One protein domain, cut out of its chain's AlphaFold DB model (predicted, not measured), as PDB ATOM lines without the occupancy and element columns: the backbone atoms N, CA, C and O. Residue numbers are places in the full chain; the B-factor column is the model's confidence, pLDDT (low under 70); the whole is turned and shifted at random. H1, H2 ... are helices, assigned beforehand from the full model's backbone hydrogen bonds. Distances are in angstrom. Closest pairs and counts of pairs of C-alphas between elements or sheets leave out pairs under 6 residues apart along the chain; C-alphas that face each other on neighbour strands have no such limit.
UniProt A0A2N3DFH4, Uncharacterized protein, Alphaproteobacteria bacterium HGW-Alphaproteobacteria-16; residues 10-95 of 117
ATOM      1  N   THR A  10     439.696 459.507 864.409       59.25
ATOM      2  CA  THR A  10     438.919 459.812 865.615       59.25
ATOM      3  C   THR A  10     437.497 459.301 865.427       59.25
ATOM      4  O   THR A  10     436.799 459.738 864.510       59.25
ATOM      5  N   LEU A  11     437.062 458.379 866.287       61.47
ATOM      6  CA  LEU A  11     435.708 457.838 866.258       61.47
ATOM      7  C   LEU A  11     434.838 458.567 867.289       61.47
ATOM      8  O   LEU A  11     435.119 458.522 868.482       61.47
ATOM      9  N   ASN A  12     433.771 459.224 866.835       64.81
ATOM     10  CA  ASN A  12     432.753 459.763 867.734       64.81
ATOM     11  C   ASN A  12     431.688 458.689 867.961       64.81
ATOM     12  O   ASN A  12     431.035 458.263 867.006       64.81
ATOM     13  N   VAL A  13     431.512 458.257 869.208       65.88
ATOM     14  CA  VAL A  13     430.535 457.227 869.579       65.88
ATOM     15  C   VAL A  13     429.407 457.874 870.369       65.88
ATOM     16  O   VAL A  13     429.640 458.484 871.408       65.88
ATOM     17  N   ALA A  14     428.180 457.726 869.878       70.00
ATOM     18  CA  ALA A  14     426.974 458.074 870.616       70.00
ATOM     19  C   ALA A  14     426.316 456.786 871.118       70.00
ATOM     20  O   ALA A  14     426.022 455.889 870.325       70.00
ATOM     21  N   VAL A  15     426.094 456.692 872.430       73.75
ATOM     22  CA  VAL A  15     425.449 455.538 873.065       73.75
ATOM     23  C   VAL A  15     424.024 455.916 873.435       73.75
ATOM     24  O   VAL A  15     423.800 456.784 874.273       73.75
ATOM     25  N   PHE A  16     423.065 455.268 872.780       75.62
ATOM     26  CA  PHE A  16     421.634 455.532 872.963       75.62
ATOM     27  C   PHE A  16     420.954 454.525 873.896       75.62
ATOM     28  O   PHE A  16     419.890 454.813 874.433       75.62
ATOM     29  N   ASP A  17     421.576 453.360 874.095       82.44
ATOM     30  CA  ASP A  17     421.095 452.289 874.966       82.44
ATOM     31  C   ASP A  17     422.290 451.693 875.736       82.44
ATOM     32  O   ASP A  17     422.950 450.765 875.252       82.44
ATOM     33  N   PRO A  18     422.640 452.282 876.896       79.56
ATOM     34  CA  PRO A  18     423.758 451.813 877.707       79.56
ATOM     35  C   PRO A  18     423.626 450.348 878.162       79.56
ATOM     36  O   PRO A  18     424.616 449.625 878.028       79.56
ATOM     37  N   PRO A  19     422.448 449.854 878.604       83.62
ATOM     38  CA  PRO A  19     422.272 448.436 878.918       83.62
ATOM     39  C   PRO A  19     422.533 447.503 877.730       83.62
ATOM     40  O   PRO A  19     423.255 446.517 877.875       83.62
ATOM     41  N   ALA A  20     422.006 447.813 876.539       80.50
ATOM     42  CA  ALA A  20     422.238 446.969 875.362       80.50
ATOM     43  C   ALA A  20     423.711 446.979 874.911       80.50
ATOM     44  O   ALA A  20     424.232 445.960 874.447       80.50
ATOM     45  N   MET A  21     424.403 448.112 875.060       87.94
ATOM     46  CA  MET A  21     425.846 448.206 874.819       87.94
ATOM     47  C   MET A  21     426.633 447.349 875.822       87.94
ATOM     48  O   MET A  21     427.532 446.614 875.410       87.94
ATOM     49  N   TRP A  22     426.285 447.407 877.107       90.19
ATOM     50  CA  TRP A  22     426.909 446.594 878.153       90.19
ATOM     51  C   TRP A  22     426.729 445.095 877.869       90.19
ATOM     52  O   TRP A  22     427.708 444.348 877.856       90.19
ATOM     53  N   ASP A  23     425.515 444.667 877.503       84.25
ATOM     54  CA  ASP A  23     425.221 443.274 877.127       84.25
ATOM     55  C   ASP A  23     426.057 442.831 875.908       84.25
ATOM     56  O   ASP A  23     426.574 441.708 875.846       84.25
ATOM     57  N   ARG A  24     426.245 443.730 874.931       84.56
ATOM     58  CA  ARG A  24     427.091 443.478 873.757       84.56
ATOM     59  C   ARG A  24     428.567 443.331 874.133       84.56
ATOM     60  O   ARG A  24     429.221 442.419 873.621       84.56
ATOM     61  N   ALA A  25     429.081 444.206 874.994       85.62
ATOM     62  CA  ALA A  25     430.458 444.162 875.474       85.62
ATOM     63  C   ALA A  25     430.729 442.887 876.292       85.62
ATOM     64  O   ALA A  25     431.736 442.217 876.043       85.62
ATOM     65  N   LEU A  26     429.789 442.468 877.152       86.69
ATOM     66  CA  LEU A  26     429.870 441.201 877.887       86.69
ATOM     67  C   LEU A  26     429.983 440.010 876.931       86.69
ATOM     68  O   LEU A  26     430.827 439.137 877.125       86.69
ATOM     69  N   GLY A  27     429.170 439.977 875.870       83.00
ATOM     70  CA  GLY A  27     429.221 438.907 874.872       83.00
ATOM     71  C   GLY A  27     430.588 438.784 874.183       83.00
ATOM     72  O   GLY A  27     431.068 437.671 873.958       83.00
ATOM     73  N   ILE A  28     431.241 439.913 873.888       84.31
ATOM     74  CA  ILE A  28     432.588 439.946 873.293       84.31
ATOM     75  C   ILE A  28     433.637 439.492 874.314       84.31
ATOM     76  O   ILE A  28     434.426 438.593 874.017       84.31
ATOM     77  N   TYR A  29     433.607 440.056 875.525       84.75
ATOM     78  CA  TYR A  29     434.514 439.688 876.613       84.75
ATOM     79  C   TYR A  29     434.443 438.189 876.920       84.75
ATOM     80  O   TYR A  29     435.469 437.506 876.976       84.75
ATOM     81  N   ALA A  30     433.229 437.657 877.051       83.38
ATOM     82  CA  ALA A  30     432.995 436.243 877.273       83.38
ATOM     83  C   ALA A  30     433.528 435.415 876.094       83.38
ATOM     84  O   ALA A  30     434.276 434.465 876.308       83.38
ATOM     85  N   GLY A  31     433.239 435.803 874.848       79.88
ATOM     86  CA  GLY A  31     433.724 435.108 873.652       79.88
ATOM     87  C   GLY A  31     435.253 435.005 873.547       79.88
ATOM     88  O   GLY A  31     435.762 433.990 873.065       79.88
ATOM     89  N   VAL A  32     435.991 436.015 874.020       76.12
ATOM     90  CA  VAL A  32     437.464 435.988 874.089       76.12
ATOM     91  C   VAL A  32     437.941 435.101 875.239       76.12
ATOM     92  O   VAL A  32     438.782 434.227 875.031       76.12
ATOM     93  N   ASN A  33     437.386 435.276 876.439       74.81
ATOM     94  CA  ASN A  33     437.842 434.572 877.640       74.81
ATOM     95  C   ASN A  33     437.442 433.086 877.664       74.81
ATOM     96  O   ASN A  33     438.198 432.254 878.171       74.81
ATOM     97  N   PHE A  34     436.321 432.713 877.039       70.88
ATOM     98  CA  PHE A  34     435.912 431.314 876.868       70.88
ATOM     99  C   PHE A  34     436.900 430.503 876.021       70.88
ATOM    100  O   PHE A  34     436.990 429.294 876.206       70.88
ATOM    101  N   ARG A  35     437.672 431.129 875.118       62.38
ATOM    102  CA  ARG A  35     438.693 430.405 874.336       62.38
ATOM    103  C   ARG A  35     439.877 429.938 875.184       62.38
ATOM    104  O   ARG A  35     440.580 429.023 874.763       62.38
ATOM    105  N   TYR A  36     440.103 430.564 876.339       56.72
ATOM    106  CA  TYR A  36     441.269 430.314 877.188       56.72
ATOM    107  C   TYR A  36     440.928 429.615 878.511       56.72
ATOM    108  O   TYR A  36     441.829 429.064 879.142       56.72
ATOM    109  N   LYS A  37     439.655 429.591 878.929       59.28
ATOM    110  CA  LYS A  37     439.213 428.824 880.101       59.28
ATOM    111  C   LYS A  37     438.835 427.390 879.708       59.28
ATOM    112  O   LYS A  37     438.111 427.166 878.741       59.28
ATOM    113  N   ILE A  38     439.318 426.409 880.473       56.41
ATOM    114  CA  ILE A  38     438.869 425.015 880.366       56.41
ATOM    115  C   ILE A  38     437.421 424.985 880.857       56.41
ATOM    116  O   ILE A  38     437.162 425.249 882.026       56.41
ATOM    117  N   PHE A  39     436.479 424.715 879.957       59.91
ATOM    118  CA  PHE A  39     435.078 424.532 880.324       59.91
ATOM    119  C   PHE A  39     434.947 423.272 881.190       59.91
ATOM    120  O   PHE A  39     435.174 422.169 880.690       59.91
ATOM    121  N   ASP A  40     434.598 423.435 882.469       63.12
ATOM    122  CA  ASP A  40     434.193 422.329 883.336       63.12
ATOM    123  C   ASP A  40     432.671 422.118 883.212       63.12
ATOM    124  O   ASP A  40     431.890 422.944 883.694       63.12
ATOM    125  N   PRO A  41     432.213 421.032 882.563       60.62
ATOM    126  CA  PRO A  41     430.789 420.747 882.422       60.62
ATOM    127  C   PRO A  41     430.090 420.421 883.754       60.62
ATOM    128  O   PRO A  41     428.858 420.393 883.777       60.62
ATOM    129  N   GLY A  42     430.829 420.151 884.836       70.44
ATOM    130  CA  GLY A  42     430.279 419.889 886.168       70.44
ATOM    131  C   GLY A  42     429.839 421.146 886.920       70.44
ATOM    132  O   GLY A  42     428.958 421.056 887.774       70.44
ATOM    133  N   GLU A  43     430.397 422.312 886.577       65.12
ATOM    134  CA  GLU A  43     430.188 423.574 887.306       65.12
ATOM    135  C   GLU A  43     429.999 424.797 886.372       65.12
ATOM    136  O   GLU A  43     430.700 425.807 886.475       65.12
ATOM    137  N   PRO A  44     429.019 424.766 885.450       60.59
ATOM    138  CA  PRO A  44     428.839 425.815 884.440       60.59
ATOM    139  C   PRO A  44     428.420 427.180 885.015       60.59
ATOM    140  O   PRO A  44     428.672 428.209 884.389       60.59
ATOM    141  N   THR A  45     427.782 427.213 886.188       60.91
ATOM    142  CA  THR A  45     427.338 428.453 886.846       60.91
ATOM    143  C   THR A  45     428.494 429.244 887.447       60.91
ATOM    144  O   THR A  45     428.513 430.461 887.308       60.91
ATOM    145  N   LEU A  46     429.492 428.564 888.023       63.66
ATOM    146  CA  LEU A  46     430.684 429.209 888.588       63.66
ATOM    147  C   LEU A  46     431.485 429.936 887.501       63.66
ATOM    148  O   LEU A  46     431.910 431.073 887.683       63.66
ATOM    149  N   LEU A  47     431.604 429.325 886.320       69.44
ATOM    150  CA  LEU A  47     432.258 429.950 885.173       69.44
ATOM    151  C   LEU A  47     431.515 431.206 884.683       69.44
ATOM    152  O   LEU A  47     432.155 432.172 884.267       69.44
ATOM    153  N   ALA A  48     430.179 431.194 884.714       72.12
ATOM    154  CA  ALA A  48     429.358 432.334 884.313       72.12
ATOM    155  C   ALA A  48     429.454 433.496 885.314       72.12
ATOM    156  O   ALA A  48     429.602 434.640 884.888       72.12
ATOM    157  N   GLU A  49     429.428 433.204 886.618       78.69
ATOM    158  CA  GLU A  49     429.608 434.195 887.687       78.69
ATOM    159  C   GLU A  49     431.001 434.832 887.625       78.69
ATOM    160  O   GLU A  49     431.110 436.051 887.563       78.69
ATOM    161  N   GLU A  50     432.067 434.036 887.496       80.88
ATOM    162  CA  GLU A  50     433.432 434.569 887.372       80.88
ATOM    163  C   GLU A  50     433.626 435.460 886.137       80.88
ATOM    164  O   GLU A  50     434.375 436.440 886.175       80.88
ATOM    165  N   LEU A  51     433.009 435.096 885.008       82.75
ATOM    166  CA  LEU A  51     433.077 435.901 883.788       82.75
ATOM    167  C   LEU A  51     432.305 437.204 883.941       82.75
ATOM    168  O   LEU A  51     432.790 438.244 883.496       82.75
ATOM    169  N   HIS A  52     431.133 437.140 884.566       85.06
ATOM    170  CA  HIS A  52     430.322 438.310 884.849       85.06
ATOM    171  C   HIS A  52     431.046 439.261 885.807       85.06
ATOM    172  O   HIS A  52     431.149 440.447 885.512       85.06
ATOM    173  N   ASP A  53     431.614 438.753 886.900       87.50
ATOM    174  CA  ASP A  53     432.338 439.560 887.885       87.50
ATOM    175  C   ASP A  53     433.608 440.174 887.293       87.50
ATOM    176  O   ASP A  53     433.876 441.362 887.479       87.50
ATOM    177  N   GLY A  54     434.368 439.393 886.516       87.75
ATOM    178  CA  GLY A  54     435.549 439.894 885.815       87.75
ATOM    179  C   GLY A  54     435.212 440.980 884.791       87.75
ATOM    180  O   GLY A  54     435.950 441.952 884.662       87.75
ATOM    181  N   PHE A  55     434.081 440.845 884.097       89.75
ATOM    182  CA  PHE A  55     433.593 441.869 883.180       89.75
ATOM    183  C   PHE A  55     433.093 443.119 883.916       89.75
ATOM    184  O   PHE A  55     433.475 444.231 883.561       89.75
ATOM    185  N   ALA A  56     432.285 442.952 884.966       90.38
ATOM    186  CA  ALA A  56     431.731 444.055 885.745       90.38
ATOM    187  C   ALA A  56     432.816 444.871 886.470       90.38
ATOM    188  O   ALA A  56     432.651 446.071 886.674       90.38
ATOM    189  N   ALA A  57     433.953 444.253 886.808       91.56
ATOM    190  CA  ALA A  57     435.120 444.956 887.341       91.56
ATOM    191  C   ALA A  57     435.776 445.921 886.333       91.56
ATOM    192  O   ALA A  57     436.465 446.849 886.751       91.56
ATOM    193  N   ILE A  58     435.577 445.703 885.028       89.12
ATOM    194  CA  ILE A  58     436.110 446.543 883.944       89.12
ATOM    195  C   ILE A  58     435.051 447.550 883.496       89.12
ATOM    196  O   ILE A  58     435.293 448.748 883.458       89.12
ATOM    197  N   CYS A  59     433.854 447.062 883.174       88.12
ATOM    198  CA  CYS A  59     432.803 447.838 882.522       88.12
ATOM    199  C   CYS A  59     431.748 448.405 883.475       88.12
ATOM    200  O   CYS A  59     430.737 448.932 883.014       88.12
ATOM    201  N   GLY A  60     431.941 448.274 884.785       91.12
ATOM    202  CA  GLY A  60     430.925 448.623 885.769       91.12
ATOM    203  C   GLY A  60     429.713 447.690 885.724       91.12
ATOM    204  O   GLY A  60     429.679 446.673 885.022       91.12
ATOM    205  N   SER A  61     428.696 448.034 886.509       92.69
ATOM    206  CA  SER A  61     427.449 447.268 886.543       92.69
ATOM    207  C   SER A  61     426.598 447.547 885.303       92.69
ATOM    208  O   SER A  61     426.760 448.562 884.637       92.69
ATOM    209  N   ARG A  62     425.639 446.669 885.007       88.50
ATOM    210  CA  ARG A  62     424.712 446.867 883.883       88.50
ATOM    211  C   ARG A  62     423.838 448.120 884.028       88.50
ATOM    212  O   ARG A  62     423.465 448.715 883.019       88.50
ATOM    213  N   ASP A  63     423.514 448.504 885.262       88.19
ATOM    214  CA  ASP A  63     422.676 449.672 885.564       88.19
ATOM    215  C   ASP A  63     423.480 450.983 885.550       88.19
ATOM    216  O   ASP A  63     422.945 452.044 885.231       88.19
ATOM    217  N   GLU A  64     424.782 450.899 885.836       88.69
ATOM    218  CA  GLU A  64     425.733 452.014 885.802       88.69
ATOM    219  C   GLU A  64     427.000 451.597 885.033       88.69
ATOM    220  O   GLU A  64     428.046 451.346 885.644       88.69
ATOM    221  N   PRO A  65     426.908 451.459 883.696       85.38
ATOM    222  CA  PRO A  65     428.016 450.969 882.892       85.38
ATOM    223  C   PRO A  65     429.075 452.054 882.677       85.38
ATOM    224  O   PRO A  65     428.756 453.197 882.332       85.38
ATOM    225  N   ASP A  66     430.349 451.680 882.781       87.81
ATOM    226  CA  ASP A  66     431.447 452.486 882.255       87.81
ATOM    227  C   ASP A  66     431.434 452.399 880.724       87.81
ATOM    228  O   ASP A  66     431.818 451.398 880.109       87.81
ATOM    229  N   ILE A  67     430.933 453.469 880.108       82.12
ATOM    230  CA  ILE A  67     430.771 453.573 878.660       82.12
ATOM    231  C   ILE A  67     432.113 453.498 877.936       82.12
ATOM    232  O   ILE A  67     432.184 452.889 876.869       82.12
ATOM    233  N   GLY A  68     433.164 454.103 878.493       79.44
ATOM    234  CA  GLY A  68     434.477 454.140 877.858       79.44
ATOM    235  C   GLY A  68     435.046 452.733 877.729       79.44
ATOM    236  O   GLY A  68     435.364 452.292 876.625       79.44
ATOM    237  N   GLU A  69     435.067 452.003 878.840       84.88
ATOM    238  CA  GLU A  69     435.578 450.630 878.898       84.88
ATOM    239  C   GLU A  69     434.726 449.655 878.067       84.88
ATOM    240  O   GLU A  69     435.258 448.834 877.312       84.88
ATOM    241  N   CYS A  70     433.393 449.783 878.116       82.62
ATOM    242  CA  CYS A  70     432.489 448.993 877.269       82.62
ATOM    243  C   CYS A  70     432.784 449.188 875.774       82.62
ATOM    244  O   CYS A  70     432.864 448.223 875.010       82.62
ATOM    245  N   VAL A  71     432.934 450.445 875.348       80.62
ATOM    246  CA  VAL A  71     433.220 450.808 873.956       80.62
ATOM    247  C   VAL A  71     434.588 450.278 873.533       80.62
ATOM    248  O   VAL A  71     434.708 449.707 872.447       80.62
ATOM    249  N   LEU A  72     435.598 450.396 874.398       79.25
ATOM    250  CA  LEU A  72     436.930 449.853 874.144       79.25
ATOM    251  C   LEU A  72     436.890 448.355 873.874       79.25
ATOM    252  O   LEU A  72     437.449 447.917 872.874       79.25
ATOM    253  N   LEU A  73     436.180 447.571 874.685       80.31
ATOM    254  CA  LEU A  73     436.055 446.129 874.456       80.31
ATOM    255  C   LEU A  73     435.341 445.797 873.143       80.31
ATOM    256  O   LEU A  73     435.742 444.864 872.443       80.31
ATOM    257  N   ILE A  74     434.311 446.565 872.781       79.50
ATOM    258  CA  ILE A  74     433.584 446.369 871.522       79.50
ATOM    259  C   ILE A  74     434.499 446.593 870.313       79.50
ATOM    260  O   ILE A  74     434.441 445.818 869.358       79.50
ATOM    261  N   PHE A  75     435.353 447.618 870.355       74.12
ATOM    262  CA  PHE A  75     436.259 447.942 869.251       74.12
ATOM    263  C   PHE A  75     437.585 447.167 869.286       74.12
ATOM    264  O   PHE A  75     438.166 446.927 868.230       74.12
ATOM    265  N   ALA A  76     438.043 446.716 870.454       69.50
ATOM    266  CA  ALA A  76     439.265 445.922 870.606       69.50
ATOM    267  C   ALA A  76     439.099 444.460 870.158       69.50
ATOM    268  O   ALA A  76     440.089 443.794 869.851       69.50
ATOM    269  N   GLY A  77     437.862 443.948 870.116       56.91
ATOM    270  CA  GLY A  77     437.573 442.541 869.822       56.91
ATOM    271  C   GLY A  77     438.018 442.057 868.435       56.91
ATOM    272  O   GLY A  77     438.280 440.867 868.268       56.91
ATOM    273  N   GLU A  78     438.156 442.956 867.458       52.09
ATOM    274  CA  GLU A  78     438.653 442.637 866.118       52.09
ATOM    275  C   GLU A  78     439.511 443.790 865.579       52.09
ATOM    276  O   GLU A  78     439.025 444.642 864.841       52.09
ATOM    277  N   ASN A  79     440.811 443.809 865.897       46.97
ATOM    278  CA  ASN A  79     441.761 444.565 865.077       46.97
ATOM    279  C   ASN A  79     441.711 443.987 863.649       46.97
ATOM    280  O   ASN A  79     442.041 442.806 863.470       46.97
ATOM    281  N   PRO A  80     441.295 444.757 862.626       42.97
ATOM    282  CA  PRO A  80     441.271 444.257 861.260       42.97
ATOM    283  C   PRO A  80     442.682 443.823 860.837       42.97
ATOM    284  O   PRO A  80     443.660 444.468 861.227       42.97
ATOM    285  N   PRO A  81     442.842 442.755 860.037       42.38
ATOM    286  CA  PRO A  81     444.163 442.302 859.615       42.38
ATOM    287  C   PRO A  81     444.930 443.436 858.918       42.38
ATOM    288  O   PRO A  81     444.486 443.966 857.902       42.38
ATOM    289  N   GLY A  82     446.089 443.801 859.475       35.34
ATOM    290  CA  GLY A  82     446.927 444.902 858.988       35.34
ATOM    291  C   GLY A  82     446.675 446.265 859.644       35.34
ATOM    292  O   GLY A  82     447.302 447.237 859.229       35.34
ATOM    293  N   ILE A  83     445.800 446.350 860.653       40.75
ATOM    294  CA  ILE A  83     445.519 447.571 861.416       40.75
ATOM    295  C   ILE A  83     445.849 447.325 862.893       40.75
ATOM    296  O   ILE A  83     445.309 446.415 863.516       40.75
ATOM    297  N   GLN A  84     446.747 448.143 863.439       43.84
ATOM    298  CA  GLN A  84     447.089 448.183 864.858       43.84
ATOM    299  C   GLN A  84     446.517 449.480 865.441       43.84
ATOM    300  O   GLN A  84     446.852 450.568 864.974       43.84
ATOM    301  N   ILE A  85     445.611 449.364 866.411       50.94
ATOM    302  CA  ILE A  85     445.015 450.500 867.121       50.94
ATOM    303  C   ILE A  85     445.796 450.671 868.429       50.94
ATOM    304  O   ILE A  85     445.602 449.896 869.360       50.94
ATOM    305  N   ASP A  86     446.711 451.645 868.473       42.22
ATOM    306  CA  ASP A  86     447.616 451.858 869.617       42.22
ATOM    307  C   ASP A  86     447.069 452.826 870.683       42.22
ATOM    308  O   ASP A  86     447.614 452.883 871.781       42.22
ATOM    309  N   ASP A  87     446.006 453.585 870.391       44.41
ATOM    310  CA  ASP A  87     445.478 454.587 871.328       44.41
ATOM    311  C   ASP A  87     444.001 454.908 871.046       44.41
ATOM    312  O   ASP A  87     443.644 455.904 870.412       44.41
ATOM    313  N   SER A  88     443.105 454.017 871.460       48.31
ATOM    314  CA  SER A  88     441.675 454.313 871.484       48.31
ATOM    315  C   SER A  88     441.368 455.182 872.707       48.31
ATOM    316  O   SER A  88     440.999 454.690 873.764       48.31
ATOM    317  N   SER A  89     441.526 456.498 872.579       44.41
ATOM    318  CA  SER A  89     441.003 457.446 873.566       44.41
ATOM    319  C   SER A  89     439.516 457.692 873.291       44.41
ATOM    320  O   SER A  89     439.133 458.349 872.323       44.41
ATOM    321  N   ALA A  90     438.645 457.126 874.126       44.25
ATOM    322  CA  ALA A  90     437.218 457.427 874.097       44.25
ATOM    323  C   ALA A  90     436.970 458.721 874.889       44.25
ATOM    324  O   ALA A  90     437.039 458.738 876.116       44.25
ATOM    325  N   MET A  91     436.689 459.828 874.199       39.12
ATOM    326  CA  MET A  91     436.229 461.052 874.858       39.12
ATOM    327  C   MET A  91     434.717 460.959 875.077       39.12
ATOM    328  O   MET A  91     433.939 461.050 874.128       39.12
ATOM    329  N   ILE A  92     434.294 460.790 876.331       43.31
ATOM    330  CA  ILE A  92     432.877 460.842 876.705       43.31
ATOM    331  C   ILE A  92     432.458 462.314 876.742       43.31
ATOM    332  O   ILE A  92     432.816 463.053 877.658       43.31
ATOM    333  N   VAL A  93     431.702 462.752 875.737       40.66
ATOM    334  CA  VAL A  93     431.044 464.063 875.752       40.66
ATOM    335  C   VAL A  93     429.629 463.860 876.278       40.66
ATOM    336  O   VAL A  93     428.767 463.339 875.571       40.66
ATOM    337  N   THR A  94     429.375 464.252 877.525       38.41
ATOM    338  CA  THR A  94     428.002 464.357 878.023       38.41
ATOM    339  C   THR A  94     427.307 465.501 877.280       38.41
ATOM    340  O   THR A  94     427.857 466.603 877.210       38.41
ATOM    341  N   PRO A  95     426.124 465.282 876.676       35.34
ATOM    342  CA  PRO A  95     425.405 466.376 876.045       35.34
ATOM    343  C   PRO A  95     425.047 467.407 877.117       35.34
ATOM    344  O   PRO A  95     424.480 467.067 878.157       35.34
TER     345      PRO A  95
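AT A GLANCE: This is residues 10 to 95 of the 117 residues of an uncharacterized protein of Alphaproteobacteria bacterium HGW-Alphaproteobacteria-16 (UniProt A0A2N3DFH4). Three helices pack at steep angles to one another: H1 packs on both others, H2 crosses it with residues 40 to 46 sticking out at one end of the domain, and H3 meets the last residues of H2. Residues 77 to 95 make a long tail with no named element, which runs away from H3, turns and folds back along the end of the domain far from residues 40 to 46. The printed part has 86 residues with three named helices in the order H1, H2, H3 and no named strand; the class is all helix, though under half of the residues, 42 of 86, are in named elements. The whole is only just loose, close to compact, with a radius of gyration of the C-alphas of 14.4 A, and its outline is flat, 46 by 35 by 17 A.

HOW THE PARTS SIT: Begin at Thr 10 and go on to H1, residues 18 to 33, and then to H2, residues 44 to 59, which touches it. Their closest C-alphas are those of Leu 26 and Phe 55, 6.5 A apart, and they run opposite ways at a steep tilt of 60 degrees. Next look at H3, residues 67 to 76, which touches H1: the closest C-alphas, those of Ala 25 and Ile 74, are 5.5 A apart. H1 and H3 run the same way at a steep tilt of 42 degrees. H2 touches H3 with residues 58 to 59 alone, and the closest C-alphas, those of Cys 59 and Glu 69, are 5.4 A apart. These two run opposite ways at a steep tilt of 67 degrees, only just short of about perpendicular. The helix packing is mostly crossed, with none of the three touching pairs at a shallow tilt. In H1 and H3 every O i to N i+4 pair is within hydrogen-bond range; in H2 11 of 12 are.

IN THESE COORDINATES: Find C-alpha 18 at (423.758, 451.813, 877.707); from there H1 runs 22.3 A to C-alpha 33. H2 begins at C-alpha 44, (428.839, 425.815, 884.440), and runs 22.5 A to C-alpha 59. H3 runs 14.0 A from C-alpha 67 to C-alpha 76 at (439.265, 445.922, 870.606).

THE WHOLE: Look for the two C-alphas farthest apart at Gly 42 and Pro 95, 47.8 A from each other. The printed part has no cut, and both links, H1 to H2 and H2 to H3, are short. In the B-factor column the mean pLDDT of the printed part is 70.2; this predicted model is under 70 at residues 10 to 13, 35 to 41, 43 to 47 and 76 to 95.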